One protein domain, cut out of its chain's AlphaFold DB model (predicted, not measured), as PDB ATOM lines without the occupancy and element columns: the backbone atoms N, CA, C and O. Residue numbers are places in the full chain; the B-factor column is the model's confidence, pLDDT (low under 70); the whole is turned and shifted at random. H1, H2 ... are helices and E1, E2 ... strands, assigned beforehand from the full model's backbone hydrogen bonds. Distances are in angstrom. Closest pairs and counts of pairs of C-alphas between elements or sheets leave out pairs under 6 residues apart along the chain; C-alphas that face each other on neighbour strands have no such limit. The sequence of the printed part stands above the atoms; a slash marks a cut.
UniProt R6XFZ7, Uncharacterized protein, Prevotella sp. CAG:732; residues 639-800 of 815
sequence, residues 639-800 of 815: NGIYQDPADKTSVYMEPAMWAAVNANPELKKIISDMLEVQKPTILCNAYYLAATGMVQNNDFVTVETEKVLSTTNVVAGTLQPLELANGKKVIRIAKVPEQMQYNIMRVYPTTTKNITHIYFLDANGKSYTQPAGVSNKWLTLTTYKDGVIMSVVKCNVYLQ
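AT A GLANCE: This is residues 639 to 800 of the 815 residues of an uncharacterized protein of Prevotella sp. CAG:732 (UniProt R6XFZ7). Picture a rod of two lobes: a small sheet, E1 E6 E5, with H1 and H2 packed on one face, and beyond it a longer sandwich of strongly twisted sheets, E3 E2 E11 E8 E9 and E4 E7 E10. Chain passes between the lobes at the links H2 to E2 and E4 to E5 and where E6 runs on into E7; hairpin E2 and E3 lies at the far end. The 162 printed residues hold, in order, E1 H1 H2 E2 E3 E4 E5 E6 E7 E8 E9 E10 E11: two named helices and eleven named strands, mostly strand. The five-stranded sheet is mixed, and both three-stranded sheets are antiparallel. The whole is loose, with a radius of gyration of the C-alphas of 19.5 A and spans of 63 by 29 by 26 A.

IN THESE COORDINATES: Find C-alpha 650 at (43.110, -1.606, 25.457), where E1, residues 650 to 653, begins. H1 follows at 655 to 663, 12.3 A, then H2 at 665 to 673, 12.0 A. Next come E2, 681 to 690, 29.4 A long from C-alpha 681 at (28.876, -7.792, 21.504); E3, 693 to 696; and E4, 701 to 708, 21.2 A. E5, 712 to 721, 26.1 A, bends by 59 degrees at residue 718; E6 is 729 to 737, 25.7 A, and E7 739 to 746, 22.9 A. Last are E8, 755 to 762; E9, 765 to 769; E10, 776 to 782; and E11, 792 to 799, ending at C-alpha 799 (12.063, -17.992, 12.119).

HOW THE PARTS SIT: Start at E1, antiparallel to E6, with N 651 and O 733 at 2.9 A; E5 and E6 form a hairpin, with N 717 and O 732 at 2.8 A. H1 and H2 make two layers with this sheet, helices on one face. H1 runs along the strands, 8.9 A over the sheet; H2 runs across them at 9.5 A, the C-alphas of Ser 672 and Val 714 closest to E5 at 5.7 A. In both helices every O i to N i+4 pair is within hydrogen-bond range. In the sandwich, two sheets face to face, the facing parts are 10.2 A centre to centre. E2 and E11 are parallel, with N 685 and O 795 at 2.9 A; E11 and E8 are antiparallel, with N 796 and O 759 at 2.7 A. E7 is antiparallel to E4, N 707 and O 741 at 2.8 A, and to E10, N 742 and O 779 at 2.9 A. E8 and E9 form a hairpin, N 760 and O 767 at 2.8 A. H1 and E11 are apart.

THE WHOLE: The C-alphas of Asn 639 and Ala 691 are the two farthest apart, 63.9 A. The printed part has no cut and no long link. Mean pLDDT of the printed part is 78.6, with 32 residues under 70, among them 639 to 646 and 722 to 728.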
ATOM      1  N   ASN A 639      56.839   8.362  28.161       56.94
ATOM      2  CA  ASN A 639      56.047   7.188  28.561       56.94
ATOM      3  C   ASN A 639      55.127   6.774  27.393       56.94
ATOM      4  O   ASN A 639      53.915   6.963  27.443       56.94
ATOM      5  N   GLY A 640      55.709   6.239  26.315       58.06
ATOM      6  CA  GLY A 640      55.047   6.003  25.019       58.06
ATOM      7  C   GLY A 640      53.977   4.897  24.957       58.06
ATOM      8  O   GLY A 640      53.723   4.374  23.871       58.06
ATOM      9  N   ILE A 641      53.379   4.523  26.090       61.31
ATOM     10  CA  ILE A 641      52.229   3.617  26.202       61.31
ATOM     11  C   ILE A 641      51.222   4.292  27.136       61.31
ATOM     12  O   ILE A 641      51.495   4.469  28.321       61.31
ATOM     13  N   TYR A 642      50.058   4.652  26.603       68.25
ATOM     14  CA  TYR A 642      48.987   5.306  27.348       68.25
ATOM     15  C   TYR A 642      47.873   4.288  27.606       68.25
ATOM     16  O   TYR A 642      47.354   3.683  26.669       68.25
ATOM     17  N   GLN A 643      47.496   4.087  28.866       67.56
ATOM     18  CA  GLN A 643      46.354   3.256  29.249       67.56
ATOM     19  C   GLN A 643      45.344   4.120  29.998       67.56
ATOM     20  O   GLN A 643      45.725   4.880  30.887       67.56
ATOM     21  N   ASP A 644      44.068   4.001  29.641       67.31
ATOM     22  CA  ASP A 644      42.981   4.540  30.452       67.31
ATOM     23  C   ASP A 644      42.796   3.612  31.671       67.31
ATOM     24  O   ASP A 644      42.552   2.420  31.470       67.31
ATOM     25  N   PRO A 645      42.901   4.097  32.924       66.25
ATOM     26  CA  PRO A 645      42.683   3.272  34.113       66.25
ATOM     27  C   PRO A 645      41.303   2.594  34.179       66.25
ATOM     28  O   PRO A 645      41.146   1.630  34.930       66.25
ATOM     29  N   ALA A 646      40.312   3.076  33.419       68.94
ATOM     30  CA  ALA A 646      38.994   2.460  33.296       68.94
ATOM     31  C   ALA A 646      38.919   1.345  32.227       68.94
ATOM     32  O   ALA A 646      38.027   0.499  32.312       68.94
ATOM     33  N   ASP A 647      39.839   1.294  31.254       72.19
ATOM     34  CA  ASP A 647      39.846   0.299  30.170       72.19
ATOM     35  C   ASP A 647      41.051  -0.651  30.256       72.19
ATOM     36  O   ASP A 647      42.168  -0.381  29.807       72.19
ATOM     37  N   LYS A 648      40.789  -1.846  30.787       79.56
ATOM     38  CA  LYS A 648      41.764  -2.940  30.872       79.56
ATOM     39  C   LYS A 648      41.893  -3.776  29.594       79.56
ATOM     40  O   LYS A 648      42.709  -4.698  29.548       79.56
ATOM     41  N   THR A 649      41.072  -3.510  28.579       76.06
ATOM     42  CA  THR A 649      41.043  -4.271  27.320       76.06
ATOM     43  C   THR A 649      41.878  -3.630  26.213       76.06
ATOM     44  O   THR A 649      42.153  -4.283  25.201       76.06
ATOM     45  N   SER A 650      42.330  -2.384  26.423       81.69
ATOM     46  CA  SER A 650      43.110  -1.606  25.457       81.69
ATOM     47  C   SER A 650      44.353  -0.945  26.051       81.69
ATOM     48  O   SER A 650      44.363  -0.516  27.200       81.69
ATOM     49  N   VAL A 651      45.361  -0.739  25.203       83.12
ATOM     50  CA  VAL A 651      46.365   0.324  25.372       83.12
ATOM     51  C   VAL A 651      46.458   1.157  24.098       83.12
ATOM     52  O   VAL A 651      46.157   0.682  23.003       83.12
ATOM     53  N   TYR A 652      46.897   2.401  24.228       80.44
ATOM     54  CA  TYR A 652      47.036   3.355  23.137       80.44
ATOM     55  C   TYR A 652      48.512   3.707  22.951       80.44
ATOM     56  O   TYR A 652      49.209   4.054  23.904       80.44
ATOM     57  N   MET A 653      49.007   3.618  21.718       80.00
ATOM     58  CA  MET A 653      50.400   3.937  21.390       80.00
ATOM     59  C   MET A 653      50.523   4.540  19.990       80.00
ATOM     60  O   MET A 653      49.613   4.433  19.167       80.00
ATOM     61  N   GLU A 654      51.648   5.194  19.706       78.81
ATOM     62  CA  GLU A 654      51.923   5.731  18.370       78.81
ATOM     63  C   GLU A 654      52.041   4.595  17.328       78.81
ATOM     64  O   GLU A 654      52.604   3.540  17.643       78.81
ATOM     65  N   PRO A 655      51.604   4.788  16.066       79.25
ATOM     66  CA  PRO A 655      51.665   3.741  15.037       79.25
ATOM     67  C   PRO A 655      53.066   3.150  14.815       79.25
ATOM     68  O   PRO A 655      53.204   1.947  14.593       79.25
ATOM     69  N   ALA A 656      54.115   3.972  14.926       75.25
ATOM     70  CA  ALA A 656      55.503   3.523  14.820       75.25
ATOM     71  C   ALA A 656      55.956   2.675  16.027       75.25
ATOM     72  O   ALA A 656      56.771   1.768  15.864       75.25
ATOM     73  N   MET A 657      55.407   2.929  17.222       74.56
ATOM     74  CA  MET A 657      55.659   2.108  18.409       74.56
ATOM     75  C   MET A 657      54.992   0.738  18.258       74.56
ATOM     76  O   MET A 657      55.641  -0.286  18.457       74.56
ATOM     77  N   TRP A 658      53.734   0.705  17.809       83.94
ATOM     78  CA  TRP A 658      53.045  -0.553  17.519       83.94
ATOM     79  C   TRP A 658      53.746  -1.369  16.432       83.94
ATOM     80  O   TRP A 658      53.858  -2.581  16.575       83.94
ATOM     81  N   ALA A 659      54.264  -0.734  15.376       79.12
ATOM     82  CA  ALA A 659      55.025  -1.439  14.345       79.12
ATOM     83  C   ALA A 659      56.241  -2.185  14.934       79.12
ATOM     84  O   ALA A 659      56.475  -3.341  14.583       79.12
ATOM     85  N   ALA A 660      56.963  -1.566  15.877       77.19
ATOM     86  CA  ALA A 660      58.080  -2.198  16.583       77.19
ATOM     87  C   ALA A 660      57.625  -3.297  17.565       77.19
ATOM     88  O   ALA A 660      58.217  -4.376  17.590       77.19
ATOM     89  N   VAL A 661      56.556  -3.060  18.334       78.25
ATOM     90  CA  VAL A 661      55.965  -4.051  19.256       78.25
ATOM     91  C   VAL A 661      55.464  -5.279  18.497       78.25
ATOM     92  O   VAL A 661      55.792  -6.400  18.859       78.25
ATOM     93  N   ASN A 662      54.704  -5.087  17.418       81.38
ATOM     94  CA  ASN A 662      54.108  -6.160  16.625       81.38
ATOM     95  C   ASN A 662      55.150  -6.990  15.853       81.38
ATOM     96  O   ASN A 662      54.898  -8.158  15.568       81.38
ATOM     97  N   ALA A 663      56.312  -6.407  15.538       79.44
ATOM     98  CA  ALA A 663      57.435  -7.104  14.914       79.44
ATOM     99  C   ALA A 663      58.263  -7.960  15.897       79.44
ATOM    100  O   ALA A 663      59.022  -8.819  15.454       79.44
ATOM    101  N   ASN A 664      58.128  -7.754  17.213       79.62
ATOM    102  CA  ASN A 664      58.851  -8.503  18.240       79.62
ATOM    103  C   ASN A 664      57.880  -9.405  19.040       79.62
ATOM    104  O   ASN A 664      57.056  -8.886  19.795       79.62
ATOM    105  N   PRO A 665      57.982 -10.747  18.940       75.56
ATOM    106  CA  PRO A 665      57.074 -11.664  19.635       75.56
ATOM    107  C   PRO A 665      57.024 -11.502  21.161       75.56
ATOM    108  O   PRO A 665      55.960 -11.684  21.747       75.56
ATOM    109  N   GLU A 666      58.132 -11.137  21.811       76.19
ATOM    110  CA  GLU A 666      58.191 -10.959  23.267       76.19
ATOM    111  C   GLU A 666      57.515  -9.656  23.700       76.19
ATOM    112  O   GLU A 666      56.681  -9.673  24.603       76.19
ATOM    113  N   LEU A 667      57.781  -8.539  23.009       76.44
ATOM    114  CA  LEU A 667      57.089  -7.269  23.270       76.44
ATOM    115  C   LEU A 667      55.588  -7.392  22.986       76.44
ATOM    116  O   LEU A 667      54.764  -6.942  23.785       76.44
ATOM    117  N   LYS A 668      55.219  -8.067  21.890       80.62
ATOM    118  CA  LYS A 668      53.821  -8.367  21.566       80.62
ATOM    119  C   LYS A 668      53.162  -9.240  22.640       80.62
ATOM    120  O   LYS A 668      52.008  -8.996  22.993       80.62
ATOM    121  N   LYS A 669      53.887 -10.217  23.201       78.06
ATOM    122  CA  LYS A 669      53.412 -11.032  24.328       78.06
ATOM    123  C   LYS A 669      53.241 -10.202  25.602       78.06
ATOM    124  O   LYS A 669      52.209 -10.347  26.240       78.06
ATOM    125  N   ILE A 670      54.170  -9.307  25.939       78.25
ATOM    126  CA  ILE A 670      54.057  -8.432  27.121       78.25
ATOM    127  C   ILE A 670      52.796  -7.560  27.034       78.25
ATOM    128  O   ILE A 670      52.006  -7.543  27.974       78.25
ATOM    129  N   ILE A 671      52.539  -6.917  25.888       81.44
ATOM    130  CA  ILE A 671      51.297  -6.148  25.682       81.44
ATOM    131  C   ILE A 671      50.057  -7.057  25.711       81.44
ATOM    132  O   ILE A 671      49.021  -6.655  26.231       81.44
ATOM    133  N   SER A 672      50.145  -8.296  25.221       80.88
ATOM    134  CA  SER A 672      49.062  -9.279  25.372       80.88
ATOM    135  C   SER A 672      48.807  -9.643  26.838       80.88
ATOM    136  O   SER A 672      47.657  -9.704  27.257       80.88
ATOM    137  N   ASP A 673      49.841  -9.853  27.648       80.06
ATOM    138  CA  ASP A 673      49.701 -10.235  29.058       80.06
ATOM    139  C   ASP A 673      49.202  -9.073  29.940       80.06
ATOM    140  O   ASP A 673      48.567  -9.319  30.963       80.06
ATOM    141  N   MET A 674      49.415  -7.818  29.521       77.19
ATOM    142  CA  MET A 674      48.850  -6.618  30.159       77.19
ATOM    143  C   MET A 674      47.343  -6.422  29.916       77.19
ATOM    144  O   MET A 674      46.728  -5.612  30.610       77.19
ATOM    145  N   LEU A 675      46.748  -7.113  28.936       82.25
ATOM    146  CA  LEU A 675      45.372  -6.872  28.494       82.25
ATOM    147  C   LEU A 675      44.400  -8.002  28.860       82.25
ATOM    148  O   LEU A 675      44.649  -9.193  28.619       82.25
ATOM    149  N   GLU A 676      43.233  -7.605  29.369       84.00
ATOM    150  CA  GLU A 676      42.047  -8.459  29.443       84.00
ATOM    151  C   GLU A 676      41.469  -8.666  28.024       84.00
ATOM    152  O   GLU A 676      41.623  -7.827  27.135       84.00
ATOM    153  N   VAL A 677      40.849  -9.823  27.768       80.50
ATOM    154  CA  VAL A 677      40.394 -10.198  26.415       80.50
ATOM    155  C   VAL A 677      39.100  -9.460  26.070       80.50
ATOM    156  O   VAL A 677      38.050  -9.752  26.642       80.50
ATOM    157  N   GLN A 678      39.157  -8.556  25.090       79.44
ATOM    158  CA  GLN A 678      37.964  -7.942  24.519       79.44
ATOM    159  C   GLN A 678      37.165  -8.989  23.734       79.44
ATOM    160  O   GLN A 678      37.701  -9.723  22.901       79.44
ATOM    161  N   LYS A 679      35.854  -9.005  23.969       77.44
ATOM    162  CA  LYS A 679      34.875  -9.795  23.225       77.44
ATOM    163  C   LYS A 679      33.920  -8.855  22.483       77.44
ATOM    164  O   LYS A 679      33.490  -7.876  23.097       77.44
ATOM    165  N   PRO A 680      33.576  -9.103  21.210       74.88
ATOM    166  CA  PRO A 680      32.526  -8.343  20.543       74.88
ATOM    167  C   PRO A 680      31.139  -8.645  21.104       74.88
ATOM    168  O   PRO A 680      30.798  -9.807  21.327       74.88
ATOM    169  N   THR A 681      30.307  -7.617  21.230       78.38
ATOM    170  CA  THR A 681      28.876  -7.792  21.504       78.38
ATOM    171  C   THR A 681      28.169  -8.229  20.222       78.38
ATOM    172  O   THR A 681      28.352  -7.596  19.184       78.38
ATOM    173  N   ILE A 682      27.329  -9.264  20.273       82.44
ATOM    174  CA  ILE A 682      26.428  -9.603  19.161       82.44
ATOM    175  C   ILE A 682      25.031  -9.019  19.405       82.44
ATOM    176  O   ILE A 682      24.472  -9.161  20.490       82.44
ATOM    177  N   LEU A 683      24.459  -8.376  18.387       84.44
ATOM    178  CA  LEU A 683      23.082  -7.885  18.381       84.44
ATOM    179  C   LEU A 683      22.290  -8.618  17.296       84.44
ATOM    180  O   LEU A 683      22.607  -8.492  16.114       84.44
ATOM    181  N   CYS A 684      21.262  -9.370  17.688       86.81
ATOM    182  CA  CYS A 684      20.436 -10.148  16.768       86.81
ATOM    183  C   CYS A 684      18.974  -9.690  16.786       86.81
ATOM    184  O   CYS A 684      18.336  -9.687  17.836       86.81
ATOM    185  N   ASN A 685      18.441  -9.353  15.613       88.62
ATOM    186  CA  ASN A 685      17.014  -9.129  15.387       88.62
ATOM    187  C   ASN A 685      16.358 -10.417  14.876       88.62
ATOM    188  O   ASN A 685      17.003 -11.167  14.145       88.62
ATOM    189  N   ALA A 686      15.093 -10.683  15.211       88.00
ATOM    190  CA  ALA A 686      14.397 -11.893  14.761       88.00
ATOM    191  C   ALA A 686      13.099 -11.590  13.996       88.00
ATOM    192  O   ALA A 686      12.355 -10.679  14.354       88.00
ATOM    193  N   TYR A 687      12.838 -12.354  12.930       88.94
ATOM    194  CA  TYR A 687      11.802 -12.073  11.927       88.94
ATOM    195  C   TYR A 687      11.032 -13.331  11.506       88.94
ATOM    196  O   TYR A 687      11.598 -14.422  11.464       88.94
ATOM    197  N   TYR A 688       9.762 -13.189  11.122       88.25
ATOM    198  CA  TYR A 688       8.951 -14.245  10.487       88.25
ATOM    199  C   TYR A 688       7.828 -13.646   9.625       88.25
ATOM    200  O   TYR A 688       7.490 -12.474   9.786       88.25
ATOM    201  N   LEU A 689       7.216 -14.434   8.731       87.38
ATOM    202  CA  LEU A 689       5.960 -14.035   8.080       87.38
ATOM    203  C   LEU A 689       4.746 -14.447   8.924       87.38
ATOM    204  O   LEU A 689       4.555 -15.630   9.230       87.38
ATOM    205  N   ALA A 690       3.914 -13.459   9.236       85.50
ATOM    206  CA  ALA A 690       2.550 -13.607   9.726       85.50
ATOM    207  C   ALA A 690       1.549 -13.351   8.584       85.50
ATOM    208  O   ALA A 690       1.924 -12.911   7.495       85.50
ATOM    209  N   ALA A 691       0.253 -13.550   8.837       81.25
ATOM    210  CA  ALA A 691      -0.804 -13.223   7.867       81.25
ATOM    211  C   ALA A 691      -0.872 -11.718   7.506       81.25
ATOM    212  O   ALA A 691      -1.484 -11.347   6.510       81.25
ATOM    213  N   THR A 692      -0.235 -10.856   8.305       81.75
ATOM    214  CA  THR A 692      -0.121  -9.402   8.107       81.75
ATOM    215  C   THR A 692       1.145  -8.964   7.357       81.75
ATOM    216  O   THR A 692       1.288  -7.776   7.080       81.75
ATOM    217  N   GLY A 693       2.062  -9.882   7.024       83.81
ATOM    218  CA  GLY A 693       3.354  -9.581   6.393       83.81
ATOM    219  C   GLY A 693       4.555  -9.993   7.250       83.81
ATOM    220  O   GLY A 693       4.445 -10.865   8.113       83.81
ATOM    221  N   MET A 694       5.723  -9.391   7.000       86.00
ATOM    222  CA  MET A 694       6.933  -9.671   7.783       86.00
ATOM    223  C   MET A 694       6.895  -8.938   9.125       86.00
ATOM    224  O   MET A 694       6.805  -7.715   9.175       86.00
ATOM    225  N   VAL A 695       6.989  -9.703  10.209       86.56
ATOM    226  CA  VAL A 695       7.003  -9.216  11.589       86.56
ATOM    227  C   VAL A 695       8.414  -9.363  12.140       86.56
ATOM    228  O   VAL A 695       8.957 -10.468  12.142       86.56
ATOM    229  N   GLN A 696       8.988  -8.269  12.643       88.94
ATOM    230  CA  GLN A 696      10.120  -8.339  13.562       88.94
ATOM    231  C   GLN A 696       9.589  -8.564  14.982       88.94
ATOM    232  O   GLN A 696       8.742  -7.806  15.452       88.94
ATOM    233  N   ASN A 697      10.102  -9.576  15.674       86.62
ATOM    234  CA  ASN A 697       9.939  -9.727  17.113       86.62
ATOM    235  C   ASN A 697      11.170 -10.445  17.686       86.62
ATOM    236  O   ASN A 697      11.366 -11.639  17.453       86.62
ATOM    237  N   ASN A 698      11.980  -9.701  18.441       84.88
ATOM    238  CA  ASN A 698      13.231 -10.187  19.017       84.88
ATOM    239  C   ASN A 698      13.013 -11.104  20.238       84.88
ATOM    240  O   ASN A 698      13.885 -11.919  20.520       84.88
ATOM    241  N   ASP A 699      11.854 -11.053  20.907       83.06
ATOM    242  CA  ASP A 699      11.554 -11.832  22.127       83.06
ATOM    243  C   ASP A 699      11.567 -13.353  21.889       83.06
ATOM    244  O   ASP A 699      11.640 -14.146  22.826       83.06
ATOM    245  N   PHE A 700      11.505 -13.783  20.626       81.94
ATOM    246  CA  PHE A 700      11.604 -15.189  20.248       81.94
ATOM    247  C   PHE A 700      13.038 -15.739  20.249       81.94
ATOM    248  O   PHE A 700      13.192 -16.954  20.109       81.94
ATOM    249  N   VAL A 701      14.079 -14.905  20.388       83.81
ATOM    250  CA  VAL A 701      15.492 -15.315  20.277       83.81
ATOM    251  C   VAL A 701      16.368 -14.695  21.371       83.81
ATOM    252  O   VAL A 701      16.424 -13.480  21.522       83.81
ATOM    253  N   THR A 702      17.142 -15.530  22.068       84.94
ATOM    254  CA  THR A 702      18.223 -15.115  22.977       84.94
ATOM    255  C   THR A 702      19.593 -15.560  22.462       84.94
ATOM    256  O   THR A 702      19.718 -16.453  21.620       84.94
ATOM    257  N   VAL A 703      20.650 -14.924  22.977       80.06
ATOM    258  CA  VAL A 703      22.041 -15.337  22.749       80.06
ATOM    259  C   VAL A 703      22.727 -15.499  24.101       80.06
ATOM    260  O   VAL A 703      23.147 -14.523  24.713       80.06
ATOM    261  N   GLU A 704      22.789 -16.734  24.601       68.56
ATOM    262  CA  GLU A 704      23.076 -16.999  26.024       68.56
ATOM    263  C   GLU A 704      24.507 -17.468  26.320       68.56
ATOM    264  O   GLU A 704      24.889 -17.585  27.482       68.56
ATOM    265  N   THR A 705      25.320 -17.767  25.303       62.00
ATOM    266  CA  THR A 705      26.703 -18.229  25.515       62.00
ATOM    267  C   THR A 705      27.670 -17.749  24.441       62.00
ATOM    268  O   THR A 705      27.469 -17.977  23.249       62.00
ATOM    269  N   GLU A 706      28.767 -17.150  24.905       66.56
ATOM    270  CA  GLU A 706      29.944 -16.784  24.122       66.56
ATOM    271  C   GLU A 706      31.073 -17.789  24.378       66.56
ATOM    272  O   GLU A 706      31.486 -17.987  25.525       66.56
ATOM    273  N   LYS A 707      31.636 -18.383  23.325       69.75
ATOM    274  CA  LYS A 707      32.800 -19.267  23.427       69.75
ATOM    275  C   LYS A 707      33.928 -18.791  22.518       69.75
ATOM    276  O   LYS A 707      33.761 -18.700  21.308       69.75
ATOM    277  N   VAL A 708      35.101 -18.543  23.091       68.25
ATOM    278  CA  VAL A 708      36.334 -18.333  22.319       68.25
ATOM    279  C   VAL A 708      36.739 -19.655  21.660       68.25
ATOM    280  O   VAL A 708      36.814 -20.677  22.343       68.25
ATOM    281  N   LEU A 709      36.968 -19.644  20.342       67.56
ATOM    282  CA  LEU A 709      37.367 -20.835  19.576       67.56
ATOM    283  C   LEU A 709      38.832 -20.815  19.129       67.56
ATOM    284  O   LEU A 709      39.427 -21.879  18.967       67.56
ATOM    285  N   SER A 710      39.402 -19.630  18.921       69.69
ATOM    286  CA  SER A 710      40.783 -19.444  18.472       69.69
ATOM    287  C   SER A 710      41.730 -19.099  19.625       69.69
ATOM    288  O   SER A 710      41.316 -18.815  20.751       69.69
ATOM    289  N   THR A 711      43.024 -19.014  19.324       73.81
ATOM    290  CA  THR A 711      43.960 -18.236  20.141       73.81
ATOM    291  C   THR A 711      43.539 -16.757  20.195       73.81
ATOM    292  O   THR A 711      42.828 -16.255  19.318       73.81
ATOM    293  N   THR A 712      43.966 -16.054  21.248       76.19
ATOM    294  CA  THR A 712      43.836 -14.592  21.343       76.19
ATOM    295  C   THR A 712      45.111 -13.923  20.849       76.19
ATOM    296  O   THR A 712      46.212 -14.445  21.030       76.19
ATOM    297  N   ASN A 713      44.960 -12.767  20.212       80.25
ATOM    298  CA  ASN A 713      46.046 -12.001  19.619       80.25
ATOM    299  C   ASN A 713      45.845 -10.520  19.955       80.25
ATOM    300  O   ASN A 713      44.708 -10.057  20.059       80.25
ATOM    301  N   VAL A 714      46.932  -9.766  20.116       83.38
ATOM    302  CA  VAL A 714      46.845  -8.302  20.170       83.38
ATOM    303  C   VAL A 714      46.941  -7.738  18.761       83.38
ATOM    304  O   VAL A 714      47.846  -8.089  17.992       83.38
ATOM    305  N   VAL A 715      45.985  -6.882  18.421       82.56
ATOM    306  CA  VAL A 715      45.856  -6.250  17.107       82.56
ATOM    307  C   VAL A 715      45.581  -4.760  17.276       82.56
ATOM    308  O   VAL A 715      45.051  -4.323  18.300       82.56
ATOM    309  N   ALA A 716      45.947  -3.978  16.264       81.62
ATOM    310  CA  ALA A 716      45.532  -2.587  16.177       81.62
ATOM    311  C   ALA A 716      44.059  -2.468  15.759       81.62
ATOM    312  O   ALA A 716      43.493  -3.374  15.148       81.62
ATOM    313  N   GLY A 717      43.476  -1.315  16.073       73.31
ATOM    314  CA  GLY A 717      42.341  -0.731  15.373       73.31
ATOM    315  C   GLY A 717      42.735   0.573  14.672       73.31
ATOM    316  O   GLY A 717      43.900   0.820  14.355       73.31
ATOM    317  N   THR A 718      41.747   1.435  14.441       73.88
ATOM    318  CA  THR A 718      41.913   2.705  13.724       73.88
ATOM    319  C   THR A 718      42.655   3.781  14.529       73.88
ATOM    320  O   THR A 718      42.812   3.701  15.749       73.88
ATOM    321  N   LEU A 719      43.122   4.813  13.815       78.12
ATOM    322  CA  LEU A 719      43.746   6.007  14.389       78.12
ATOM    323  C   LEU A 719      42.724   6.803  15.217       78.12
ATOM    324  O   LEU A 719      41.639   7.107  14.721       78.12
ATOM    325  N   GLN A 720      43.089   7.192  16.436       69.38
ATOM    326  CA  GLN A 720      42.244   7.966  17.347       69.38
ATOM    327  C   GLN A 720      43.019   9.155  17.951       69.38
ATOM    328  O   GLN A 720      44.205   9.026  18.272       69.38
ATOM    329  N   PRO A 721      42.386  10.335  18.102       70.19
ATOM    330  CA  PRO A 721      42.902  11.397  18.957       70.19
ATOM    331  C   PRO A 721      42.622  11.046  20.425       70.19
ATOM    332  O   PRO A 721      41.512  10.634  20.754       70.19
ATOM    333  N   LEU A 722      43.608  11.219  21.308       69.19
ATOM    334  CA  LEU A 722      43.448  10.958  22.741       69.19
ATOM    335  C   LEU A 722      44.085  12.086  23.562       69.19
ATOM    336  O   LEU A 722      45.289  12.328  23.466       69.19
ATOM    337  N   GLU A 723      43.293  12.764  24.393       65.31
ATOM    338  CA  GLU A 723      43.781  13.877  25.227       65.31
ATOM    339  C   GLU A 723      44.829  13.407  26.247       65.31
ATOM    340  O   GLU A 723      45.872  14.041  26.393       65.31
ATOM    341  N   LEU A 724      44.622  12.221  26.838       59.12
ATOM    342  CA  LEU A 724      45.565  11.537  27.738       59.12
ATOM    343  C   LEU A 724      46.935  11.226  27.097       59.12
ATOM    344  O   LEU A 724      47.895  10.964  27.816       59.12
ATOM    345  N   ALA A 725      47.048  11.273  25.765       56.50
ATOM    346  CA  ALA A 725      48.306  11.131  25.030       56.50
ATOM    347  C   ALA A 725      48.927  12.494  24.650       56.50
ATOM    348  O   ALA A 725      49.592  12.609  23.622       56.50
ATOM    349  N   ASN A 726      48.673  13.553  25.431       63.03
ATOM    350  CA  ASN A 726      49.048  14.945  25.126       63.03
ATOM    351  C   ASN A 726      48.566  15.410  23.733       63.03
ATOM    352  O   ASN A 726      49.258  16.152  23.035       63.03
ATOM    353  N   GLY A 727      47.400  14.926  23.288       64.44
ATOM    354  CA  GLY A 727      46.843  15.221  21.961       64.44
ATOM    355  C   GLY A 727      47.552  14.534  20.783       64.44
ATOM    356  O   GLY A 727      47.225  14.823  19.628       64.44
ATOM    357  N   LYS A 728      48.502  13.617  21.026       67.88
ATOM    358  CA  LYS A 728      49.117  12.795  19.971       67.88
ATOM    359  C   LYS A 728      48.065  11.916  19.275       67.88
ATOM    360  O   LYS A 728      47.102  11.446  19.882       67.88
ATOM    361  N   LYS A 729      48.288  11.636  17.986       76.25
ATOM    362  CA  LYS A 729      47.514  10.641  17.225       76.25
ATOM    363  C   LYS A 729      48.037   9.240  17.540       76.25
ATOM    364  O   LYS A 729      49.148   8.890  17.144       76.25
ATOM    365  N   VAL A 730      47.224   8.451  18.228       78.75
ATOM    366  CA  VAL A 730      47.538   7.089  18.676       78.75
ATOM    367  C   VAL A 730      46.649   6.073  17.960       78.75
ATOM    368  O   VAL A 730      45.666   6.436  17.316       78.75
ATOM    369  N   ILE A 731      46.990   4.791  18.047       82.44
ATOM    370  CA  ILE A 731      46.100   3.686  17.673       82.44
ATOM    371  C   ILE A 731      45.744   2.872  18.909       82.44
ATOM    372  O   ILE A 731      46.595   2.620  19.765       82.44
ATOM    373  N   ARG A 732      44.476   2.461  18.983       84.44
ATOM    374  CA  ARG A 732      43.982   1.529  19.996       84.44
ATOM    375  C   ARG A 732      44.510   0.133  19.681       84.44
ATOM    376  O   ARG A 732      44.229  -0.396  18.609       84.44
ATOM    377  N   ILE A 733      45.250  -0.460  20.608       86.75
ATOM    378  CA  ILE A 733      45.677  -1.859  20.571       86.75
ATOM    379  C   ILE A 733      44.821  -2.620  21.575       86.75
ATOM    380  O   ILE A 733      44.779  -2.235  22.740       86.75
ATOM    381  N   ALA A 734      44.153  -3.688  21.142       84.25
ATOM    382  CA  ALA A 734      43.330  -4.518  22.019       84.25
ATOM    383  C   ALA A 734      43.584  -6.011  21.783       84.25
ATOM    384  O   ALA A 734      44.025  -6.430  20.708       84.25
ATOM    385  N   LYS A 735      43.317  -6.816  22.813       86.75
ATOM    386  CA  LYS A 735      43.501  -8.271  22.805       86.75
ATOM    387  C   LYS A 735      42.188  -8.957  22.460       86.75
ATOM    388  O   LYS A 735      41.256  -8.921  23.255       86.75
ATOM    389  N   VAL A 736      42.124  -9.600  21.300       81.12
ATOM    390  CA  VAL A 736      40.893 -10.187  20.753       81.12
ATOM    391  C   VAL A 736      41.106 -11.635  20.290       81.12
ATOM    392  O   VAL A 736      42.192 -11.989  19.825       81.12
ATOM    393  N   PRO A 737      40.092 -12.505  20.420       82.19
ATOM    394  CA  PRO A 737      40.077 -13.834  19.816       82.19
ATOM    395  C   PRO A 737      39.671 -13.735  18.343       82.19
ATOM    396  O   PRO A 737      38.588 -13.246  18.055       82.19
ATOM    397  N   GLU A 738      40.494 -14.211  17.410       82.00
ATOM    398  CA  GLU A 738      40.194 -14.214  15.963       82.00
ATOM    399  C   GLU A 738      38.791 -14.758  15.629       82.00
ATOM    400  O   GLU A 738      38.064 -14.147  14.840       82.00
ATOM    401  N   GLN A 739      38.378 -15.852  16.282       84.06
ATOM    402  CA  GLN A 739      37.051 -16.454  16.131       84.06
ATOM    403  C   GLN A 739      36.337 -16.661  17.470       84.06
ATOM    404  O   GLN A 739      36.880 -17.244  18.420       84.06
ATOM    405  N   MET A 740      35.063 -16.270  17.506       84.19
ATOM    406  CA  MET A 740      34.136 -16.545  18.605       84.19
ATOM    407  C   MET A 740      32.889 -17.277  18.122       84.19
ATOM    408  O   MET A 740      32.420 -17.073  17.006       84.19
ATOM    409  N   GLN A 741      32.342 -18.125  18.988       84.69
ATOM    410  CA  GLN A 741      31.067 -18.796  18.800       84.69
ATOM    411  C   GLN A 741      30.003 -18.187  19.703       84.69
ATOM    412  O   GLN A 741      30.229 -18.017  20.902       84.69
ATOM    413  N   TYR A 742      28.831 -17.938  19.134       85.25
ATOM    414  CA  TYR A 742      27.660 -17.431  19.836       85.25
ATOM    415  C   TYR A 742      26.508 -18.414  19.629       85.25
ATOM    416  O   TYR A 742      26.248 -18.836  18.499       85.25
ATOM    417  N   ASN A 743      25.837 -18.820  20.706       86.19
ATOM    418  CA  ASN A 743      24.697 -19.732  20.621       86.19
ATOM    419  C   ASN A 743      23.393 -18.945  20.465       86.19
ATOM    420  O   ASN A 743      22.888 -18.390  21.438       86.19
ATOM    421  N   ILE A 744      22.857 -18.899  19.246       87.38
ATOM    422  CA  ILE A 744      21.576 -18.258  18.947       87.38
ATOM    423  C   ILE A 744      20.473 -19.278  19.244       87.38
ATOM    424  O   ILE A 744      20.359 -20.301  18.565       87.38
ATOM    425  N   MET A 745      19.685 -19.025  20.283       84.06
ATOM    426  CA  MET A 745      18.669 -19.932  20.818       84.06
ATOM    427  C   MET A 745      17.281 -19.319  20.671       84.06
ATOM    428  O   MET A 745      17.126 -18.113  20.835       84.06
ATOM    429  N   ARG A 746      16.250 -20.130  20.406       81.25
ATOM    430  CA  ARG A 746      14.872 -19.658  20.603       81.25
ATOM    431  C   ARG A 746      14.509 -19.645  22.088       81.25
ATOM    432  O   ARG A 746      14.937 -20.529  22.831       81.25
ATOM    433  N   VAL A 747      13.647 -18.717  22.484       76.12
ATOM    434  CA  VAL A 747      13.115 -18.647  23.853       76.12
ATOM    435  C   VAL A 747      12.052 -19.732  24.088       76.12
ATOM    436  O   VAL A 747      11.294 -20.101  23.190       76.12
ATOM    437  N   TYR A 748      12.013 -20.268  25.308       63.28
ATOM    438  CA  TYR A 748      11.060 -21.276  25.794       63.28
ATOM    439  C   TYR A 748      10.376 -20.711  27.059       63.28
ATOM    440  O   TYR A 748      11.053 -20.002  27.803       63.28
ATOM    441  N   PRO A 749       9.081 -20.970  27.351       55.31
ATOM    442  CA  PRO A 749       8.215 -22.029  26.817       55.31
ATOM    443  C   PRO A 749       7.181 -21.593  25.764       55.31
ATOM    444  O   PRO A 749       6.410 -22.425  25.291       55.31
ATOM    445  N   THR A 750       7.106 -20.308  25.417       53.91
ATOM    446  CA  THR A 750       6.006 -19.759  24.611       53.91
ATOM    447  C   THR A 750       6.335 -19.655  23.119       53.91
ATOM    448  O   THR A 750       7.197 -18.880  22.715       53.91
ATOM    449  N   THR A 751       5.523 -20.340  22.305       60.34
ATOM    450  CA  THR A 751       5.546 -20.441  20.825       60.34
ATOM    451  C   THR A 751       6.551 -21.429  20.212       60.34
ATOM    452  O   THR A 751       7.581 -21.779  20.780       60.34
ATOM    453  N   THR A 752       6.188 -21.948  19.038       65.75
ATOM    454  CA  THR A 752       6.719 -23.192  18.446       65.75
ATOM    455  C   THR A 752       7.618 -22.983  17.224       65.75
ATOM    456  O   THR A 752       7.930 -23.939  16.513       65.75
ATOM    457  N   LYS A 753       8.048 -21.747  16.950       80.38
ATOM    458  CA  LYS A 753       8.836 -21.425  15.752       80.38
ATOM    459  C   LYS A 753      10.241 -22.028  15.832       80.38
ATOM    460  O   LYS A 753      10.907 -21.956  16.863       80.38
ATOM    461  N   ASN A 754      10.704 -22.632  14.742       85.06
ATOM    462  CA  ASN A 754      12.102 -23.043  14.580       85.06
ATOM    463  C   ASN A 754      12.893 -21.948  13.853       85.06
ATOM    464  O   ASN A 754      12.313 -21.177  13.085       85.06
ATOM    465  N   ILE A 755      14.209 -21.903  14.050       86.94
ATOM    466  CA  ILE A 755      15.112 -21.099  13.219       86.94
ATOM    467  C   ILE A 755      15.183 -21.745  11.825       86.94
ATOM    468  O   ILE A 755      15.147 -22.970  11.695       86.94
ATOM    469  N   THR A 756      15.259 -20.916  10.781       86.56
ATOM    470  CA  THR A 756      15.365 -21.361   9.380       86.56
ATOM    471  C   THR A 756      16.600 -20.790   8.681       86.56
ATOM    472  O   THR A 756      17.301 -21.527   7.992       86.56
ATOM    473  N   HIS A 757      16.898 -19.503   8.892       89.31
ATOM    474  CA  HIS A 757      18.059 -18.809   8.331       89.31
ATOM    475  C   HIS A 757      18.627 -17.818   9.352       89.31
ATOM    476  O   HIS A 757      17.894 -17.302  10.193       89.31
ATOM    477  N   ILE A 758      19.923 -17.524   9.263       89.56
ATOM    478  CA  ILE A 758      20.591 -16.467  10.032       89.56
ATOM    479  C   ILE A 758      21.522 -15.712   9.089       89.56
ATOM    480  O   ILE A 758      22.468 -16.303   8.575       89.56
ATOM    481  N   TYR A 759      21.261 -14.425   8.885       91.00
ATOM    482  CA  TYR A 759      22.087 -13.499   8.108       91.00
ATOM    483  C   TYR A 759      22.879 -12.627   9.081       91.00
ATOM    484  O   TYR A 759      22.335 -12.196  10.091       91.00
ATOM    485  N   PHE A 760      24.160 -12.380   8.832       89.19
ATOM    486  CA  PHE A 760      25.030 -11.679   9.776       89.19
ATOM    487  C   PHE A 760      26.106 -10.846   9.075       89.19
ATOM    488  O   PHE A 760      26.386 -11.023   7.889       89.19
ATOM    489  N   LEU A 761      26.679  -9.909   9.827       87.00
ATOM    490  CA  LEU A 761      27.771  -9.039   9.404       87.00
ATOM    491  C   LEU A 761      28.886  -9.112  10.449       87.00
ATOM    492  O   LEU A 761      28.725  -8.575  11.545       87.00
ATOM    493  N   ASP A 762      29.979  -9.796  10.106       85.56
ATOM    494  CA  ASP A 762      31.194  -9.928  10.921       85.56
ATOM    495  C   ASP A 762      32.400  -9.232  10.249       85.56
ATOM    496  O   ASP A 762      32.248  -8.562   9.223       85.56
ATOM    497  N   ALA A 763      33.615  -9.385  10.792       83.06
ATOM    498  CA  ALA A 763      34.812  -8.766  10.214       83.06
ATOM    499  C   ALA A 763      35.205  -9.300   8.815       83.06
ATOM    500  O   ALA A 763      36.034  -8.686   8.143       83.06
ATOM    501  N   ASN A 764      34.621 -10.409   8.341       84.75
ATOM    502  CA  ASN A 764      34.750 -10.876   6.958       84.75
ATOM    503  C   ASN A 764      33.673 -10.305   6.019       84.75
ATOM    504  O   ASN A 764      33.888 -10.305   4.806       84.75
ATOM    505  N   GLY A 765      32.563  -9.783   6.550       83.75
ATOM    506  CA  GLY A 765      31.505  -9.105   5.798       83.75
ATOM    507  C   GLY A 765      30.126  -9.756   5.949       83.75
ATOM    508  O   GLY A 765      29.836 -10.442   6.928       83.75
ATOM    509  N   LYS A 766      29.246  -9.511   4.969       87.75
ATOM    510  CA  LYS A 766      27.871 -10.038   4.937       87.75
ATOM    511  C   LYS A 766      27.875 -11.539   4.593       87.75
ATOM    512  O   LYS A 766      28.186 -11.902   3.463       87.75
ATOM    513  N   SER A 767      27.525 -12.389   5.563       86.12
ATOM    514  CA  SER A 767      27.514 -13.865   5.473       86.12
ATOM    515  C   SER A 767      26.236 -14.474   6.078       86.12
ATOM    516  O   SER A 767      25.599 -13.847   6.921       86.12
ATOM    517  N   TYR A 768      25.819 -15.683   5.678       86.75
ATOM    518  CA  TYR A 768      24.593 -16.308   6.210       86.75
ATOM    519  C   TYR A 768      24.708 -17.826   6.421       86.75
ATOM    520  O   TYR A 768      25.588 -18.483   5.870       86.75
ATOM    521  N   THR A 769      23.806 -18.398   7.228       83.62
ATOM    522  CA  THR A 769      23.628 -19.854   7.387       83.62
ATOM    523  C   THR A 769      22.149 -20.239   7.317       83.62
ATOM    524  O   THR A 769      21.287 -19.450   7.700       83.62
ATOM    525  N   GLN A 770      21.844 -21.461   6.869       81.19
ATOM    526  CA  GLN A 770      20.477 -21.995   6.768       81.19
ATOM    527  C   GLN A 770      20.332 -23.292   7.593       81.19
ATOM    528  O   GLN A 770      20.467 -24.392   7.054       81.19
ATOM    529  N   PRO A 771      20.128 -23.210   8.921       72.12
ATOM    530  CA  PRO A 771      19.907 -24.389   9.748       72.12
ATOM    531  C   PRO A 771      18.428 -24.809   9.688       72.12
ATOM    532  O   PRO A 771      17.579 -24.233  10.361       72.12
ATOM    533  N   ALA A 772      18.110 -25.819   8.880       69.69
ATOM    534  CA  ALA A 772      16.730 -26.250   8.669       69.69
ATOM    535  C   ALA A 772      16.066 -26.793   9.954       69.69
ATOM    536  O   ALA A 772      16.374 -27.895  10.405       69.69
ATOM    537  N   GLY A 773      15.114 -26.038  10.514       69.75
ATOM    538  CA  GLY A 773      14.171 -26.535  11.523       69.75
ATOM    539  C   GLY A 773      14.730 -26.689  12.941       69.75
ATOM    540  O   GLY A 773      14.191 -27.475  13.715       69.75
ATOM    541  N   VAL A 774      15.790 -25.958  13.301       79.88
ATOM    542  CA  VAL A 774      16.457 -26.104  14.609       79.88
ATOM    543  C   VAL A 774      15.859 -25.214  15.708       79.88
ATOM    544  O   VAL A 774      15.323 -24.137  15.445       79.88
ATOM    545  N   SER A 775      16.008 -25.633  16.967       77.56
ATOM    546  CA  SER A 775      15.703 -24.820  18.156       77.56
ATOM    547  C   SER A 775      16.851 -23.892  18.573       77.56
ATOM    548  O   SER A 775      16.609 -22.871  19.214       77.56
ATOM    549  N   ASN A 776      18.094 -24.229  18.218       82.06
ATOM    550  CA  ASN A 776      19.278 -23.410  18.454       82.06
ATOM    551  C   ASN A 776      20.332 -23.583  17.350       82.06
ATOM    552  O   ASN A 776      20.337 -24.568  16.607       82.06
ATOM    553  N   LYS A 777      21.228 -22.603  17.225       86.69
ATOM    554  CA  LYS A 777      22.324 -22.607  16.261       86.69
ATOM    555  C   LYS A 777      23.541 -21.884  16.828       86.69
ATOM    556  O   LYS A 777      23.526 -20.674  17.032       86.69
ATOM    557  N   TRP A 778      24.640 -22.619  16.957       84.69
ATOM    558  CA  TRP A 778      25.961 -22.021  17.109       84.69
ATOM    559  C   TRP A 778      26.387 -21.325  15.813       84.69
ATOM    560  O   TRP A 778      26.411 -21.945  14.742       84.69
ATOM    561  N   LEU A 779      26.732 -20.047  15.936       85.81
ATOM    562  CA  LEU A 779      27.243 -19.189  14.876       85.81
ATOM    563  C   LEU A 779      28.699 -18.827  15.188       85.81
ATOM    564  O   LEU A 779      28.974 -18.263  16.245       85.81
ATOM    565  N   THR A 780      29.625 -19.169  14.291       86.50
ATOM    566  CA  THR A 780      31.035 -18.761  14.389       86.50
ATOM    567  C   THR A 780      31.228 -17.441  13.654       86.50
ATOM    568  O   THR A 780      30.784 -17.312  12.515       86.50
ATOM    569  N   LEU A 781      31.878 -16.479  14.307       83.06
ATOM    570  CA  LEU A 781      32.027 -15.095  13.865       83.06
ATOM    571  C   LEU A 781      33.486 -14.643  13.991       83.06
ATOM    572  O   LEU A 781      34.160 -14.945  14.980       83.06
ATOM    573  N   THR A 782      33.953 -13.908  12.986       85.56
ATOM    574  CA  THR A 782      35.301 -13.336  12.897       85.56
ATOM    575  C   THR A 782      35.317 -11.962  13.562       85.56
ATOM    576  O   THR A 782      34.550 -11.081  13.170       85.56
ATOM    577  N   THR A 783      36.174 -11.759  14.565       78.94
ATOM    578  CA  THR A 783      36.130 -10.540  15.404       78.94
ATOM    579  C   THR A 783      36.995  -9.395  14.880       78.94
ATOM    580  O   THR A 783      36.730  -8.230  15.178       78.94
ATOM    581  N   TYR A 784      38.023  -9.704  14.090       81.25
ATOM    582  CA  TYR A 784      38.893  -8.726  13.447       81.25
ATOM    583  C   TYR A 784      39.332  -9.207  12.067       81.25
ATOM    584  O   TYR A 784      39.371 -10.408  11.794       81.25
ATOM    585  N   LYS A 785      39.706  -8.262  11.206       79.56
ATOM    586  CA  LYS A 785      40.331  -8.531   9.907       79.56
ATOM    587  C   LYS A 785      41.251  -7.375   9.529       79.56
ATOM    588  O   LYS A 785      40.941  -6.232   9.843       79.56
ATOM    589  N   ASP A 786      42.398  -7.675   8.923       72.75
ATOM    590  CA  ASP A 786      43.353  -6.701   8.360       72.75
ATOM    591  C   ASP A 786      43.758  -5.530   9.294       72.75
ATOM    592  O   ASP A 786      44.116  -4.447   8.840       72.75
ATOM    593  N   GLY A 787      43.729  -5.741  10.618       64.69
ATOM    594  CA  GLY A 787      44.019  -4.696  11.614       64.69
ATOM    595  C   GLY A 787      42.840  -3.766  11.938       64.69
ATOM    596  O   GLY A 787      43.052  -2.636  12.373       64.69
ATOM    597  N   VAL A 788      41.603  -4.225  11.730       68.50
ATOM    598  CA  VAL A 788      40.369  -3.556  12.160       68.50
ATOM    599  C   VAL A 788      39.548  -4.520  13.020       68.50
ATOM    600  O   VAL A 788      39.238  -5.634  12.600       68.50
ATOM    601  N   ILE A 789      39.199  -4.085  14.233       74.88
ATOM    602  CA  ILE A 789      38.386  -4.842  15.197       74.88
ATOM    603  C   ILE A 789      36.911  -4.479  15.016       74.88
ATOM    604  O   ILE A 789      36.557  -3.299  15.028       74.88
ATOM    605  N   MET A 790      36.043  -5.484  14.928       76.88
ATOM    606  CA  MET A 790      34.593  -5.313  14.952       76.88
ATOM    607  C   MET A 790      34.070  -5.528  16.378       76.88
ATOM    608  O   MET A 790      33.756  -6.644  16.775       76.88
ATOM    609  N   SER A 791      33.974  -4.449  17.160       70.19
ATOM    610  CA  SER A 791      33.507  -4.494  18.561       70.19
ATOM    611  C   SER A 791      32.023  -4.856  18.722       70.19
ATOM    612  O   SER A 791      31.611  -5.247  19.812       70.19
ATOM    613  N   VAL A 792      31.215  -4.704  17.666       73.75
ATOM    614  CA  VAL A 792      29.794  -5.076  17.639       73.75
ATOM    615  C   VAL A 792      29.494  -5.808  16.335       73.75
ATOM    616  O   VAL A 792      29.707  -5.256  15.258       73.75
ATOM    617  N   VAL A 793      28.984  -7.032  16.445       79.19
ATOM    618  CA  VAL A 793      28.553  -7.894  15.335       79.19
ATOM    619  C   VAL A 793      27.026  -7.861  15.257       79.19
ATOM    620  O   VAL A 793      26.358  -7.870  16.292       79.19
ATOM    621  N   LYS A 794      26.448  -7.832  14.053       85.12
ATOM    622  CA  LYS A 794      24.983  -7.781  13.871       85.12
ATOM    623  C   LYS A 794      24.449  -9.040  13.192       85.12
ATOM    624  O   LYS A 794      25.119  -9.593  12.318       85.12
ATOM    625  N   CYS A 795      23.233  -9.470  13.542       88.50
ATOM    626  CA  CYS A 795      22.542 -10.580  12.883       88.50
ATOM    627  C   CYS A 795      21.017 -10.383  12.723       88.50
ATOM    628  O   CYS A 795      20.377  -9.703  13.518       88.50
ATOM    629  N   ASN A 796      20.442 -11.015  11.697       90.88
ATOM    630  CA  ASN A 796      19.011 -11.150  11.430       90.88
ATOM    631  C   ASN A 796      18.661 -12.652  11.408       90.88
ATOM    632  O   ASN A 796      19.175 -13.408  10.579       90.88
ATOM    633  N   VAL A 797      17.797 -13.094  12.323       89.00
ATOM    634  CA  VAL A 797      17.389 -14.492  12.529       89.00
ATOM    635  C   VAL A 797      15.986 -14.697  11.972       89.00
ATOM    636  O   VAL A 797      15.015 -14.161  12.498       89.00
ATOM    637  N   TYR A 798      15.856 -15.504  10.926       89.25
ATOM    638  CA  TYR A 798      14.569 -15.779  10.295       89.25
ATOM    639  C   TYR A 798      13.973 -17.080  10.822       89.25
ATOM    640  O   TYR A 798      14.525 -18.175  10.650       89.25
ATOM    641  N   LEU A 799      12.828 -16.940  11.474       87.88
ATOM    642  CA  LEU A 799      12.063 -17.992  12.119       87.88
ATOM    643  C   LEU A 799      10.953 -18.512  11.198       87.88
ATOM    644  O   LEU A 799      10.561 -17.876  10.222       87.88
ATOM    645  N   GLN A 800      10.426 -19.685  11.532       87.50
ATOM    646  CA  GLN A 800       9.315 -20.311  10.824       87.50
ATOM    647  C   GLN A 800       8.058 -19.412  10.810       87.50
ATOM    648  O   GLN A 800       7.665 -18.855  11.840       87.50
TER     649      GLN A 800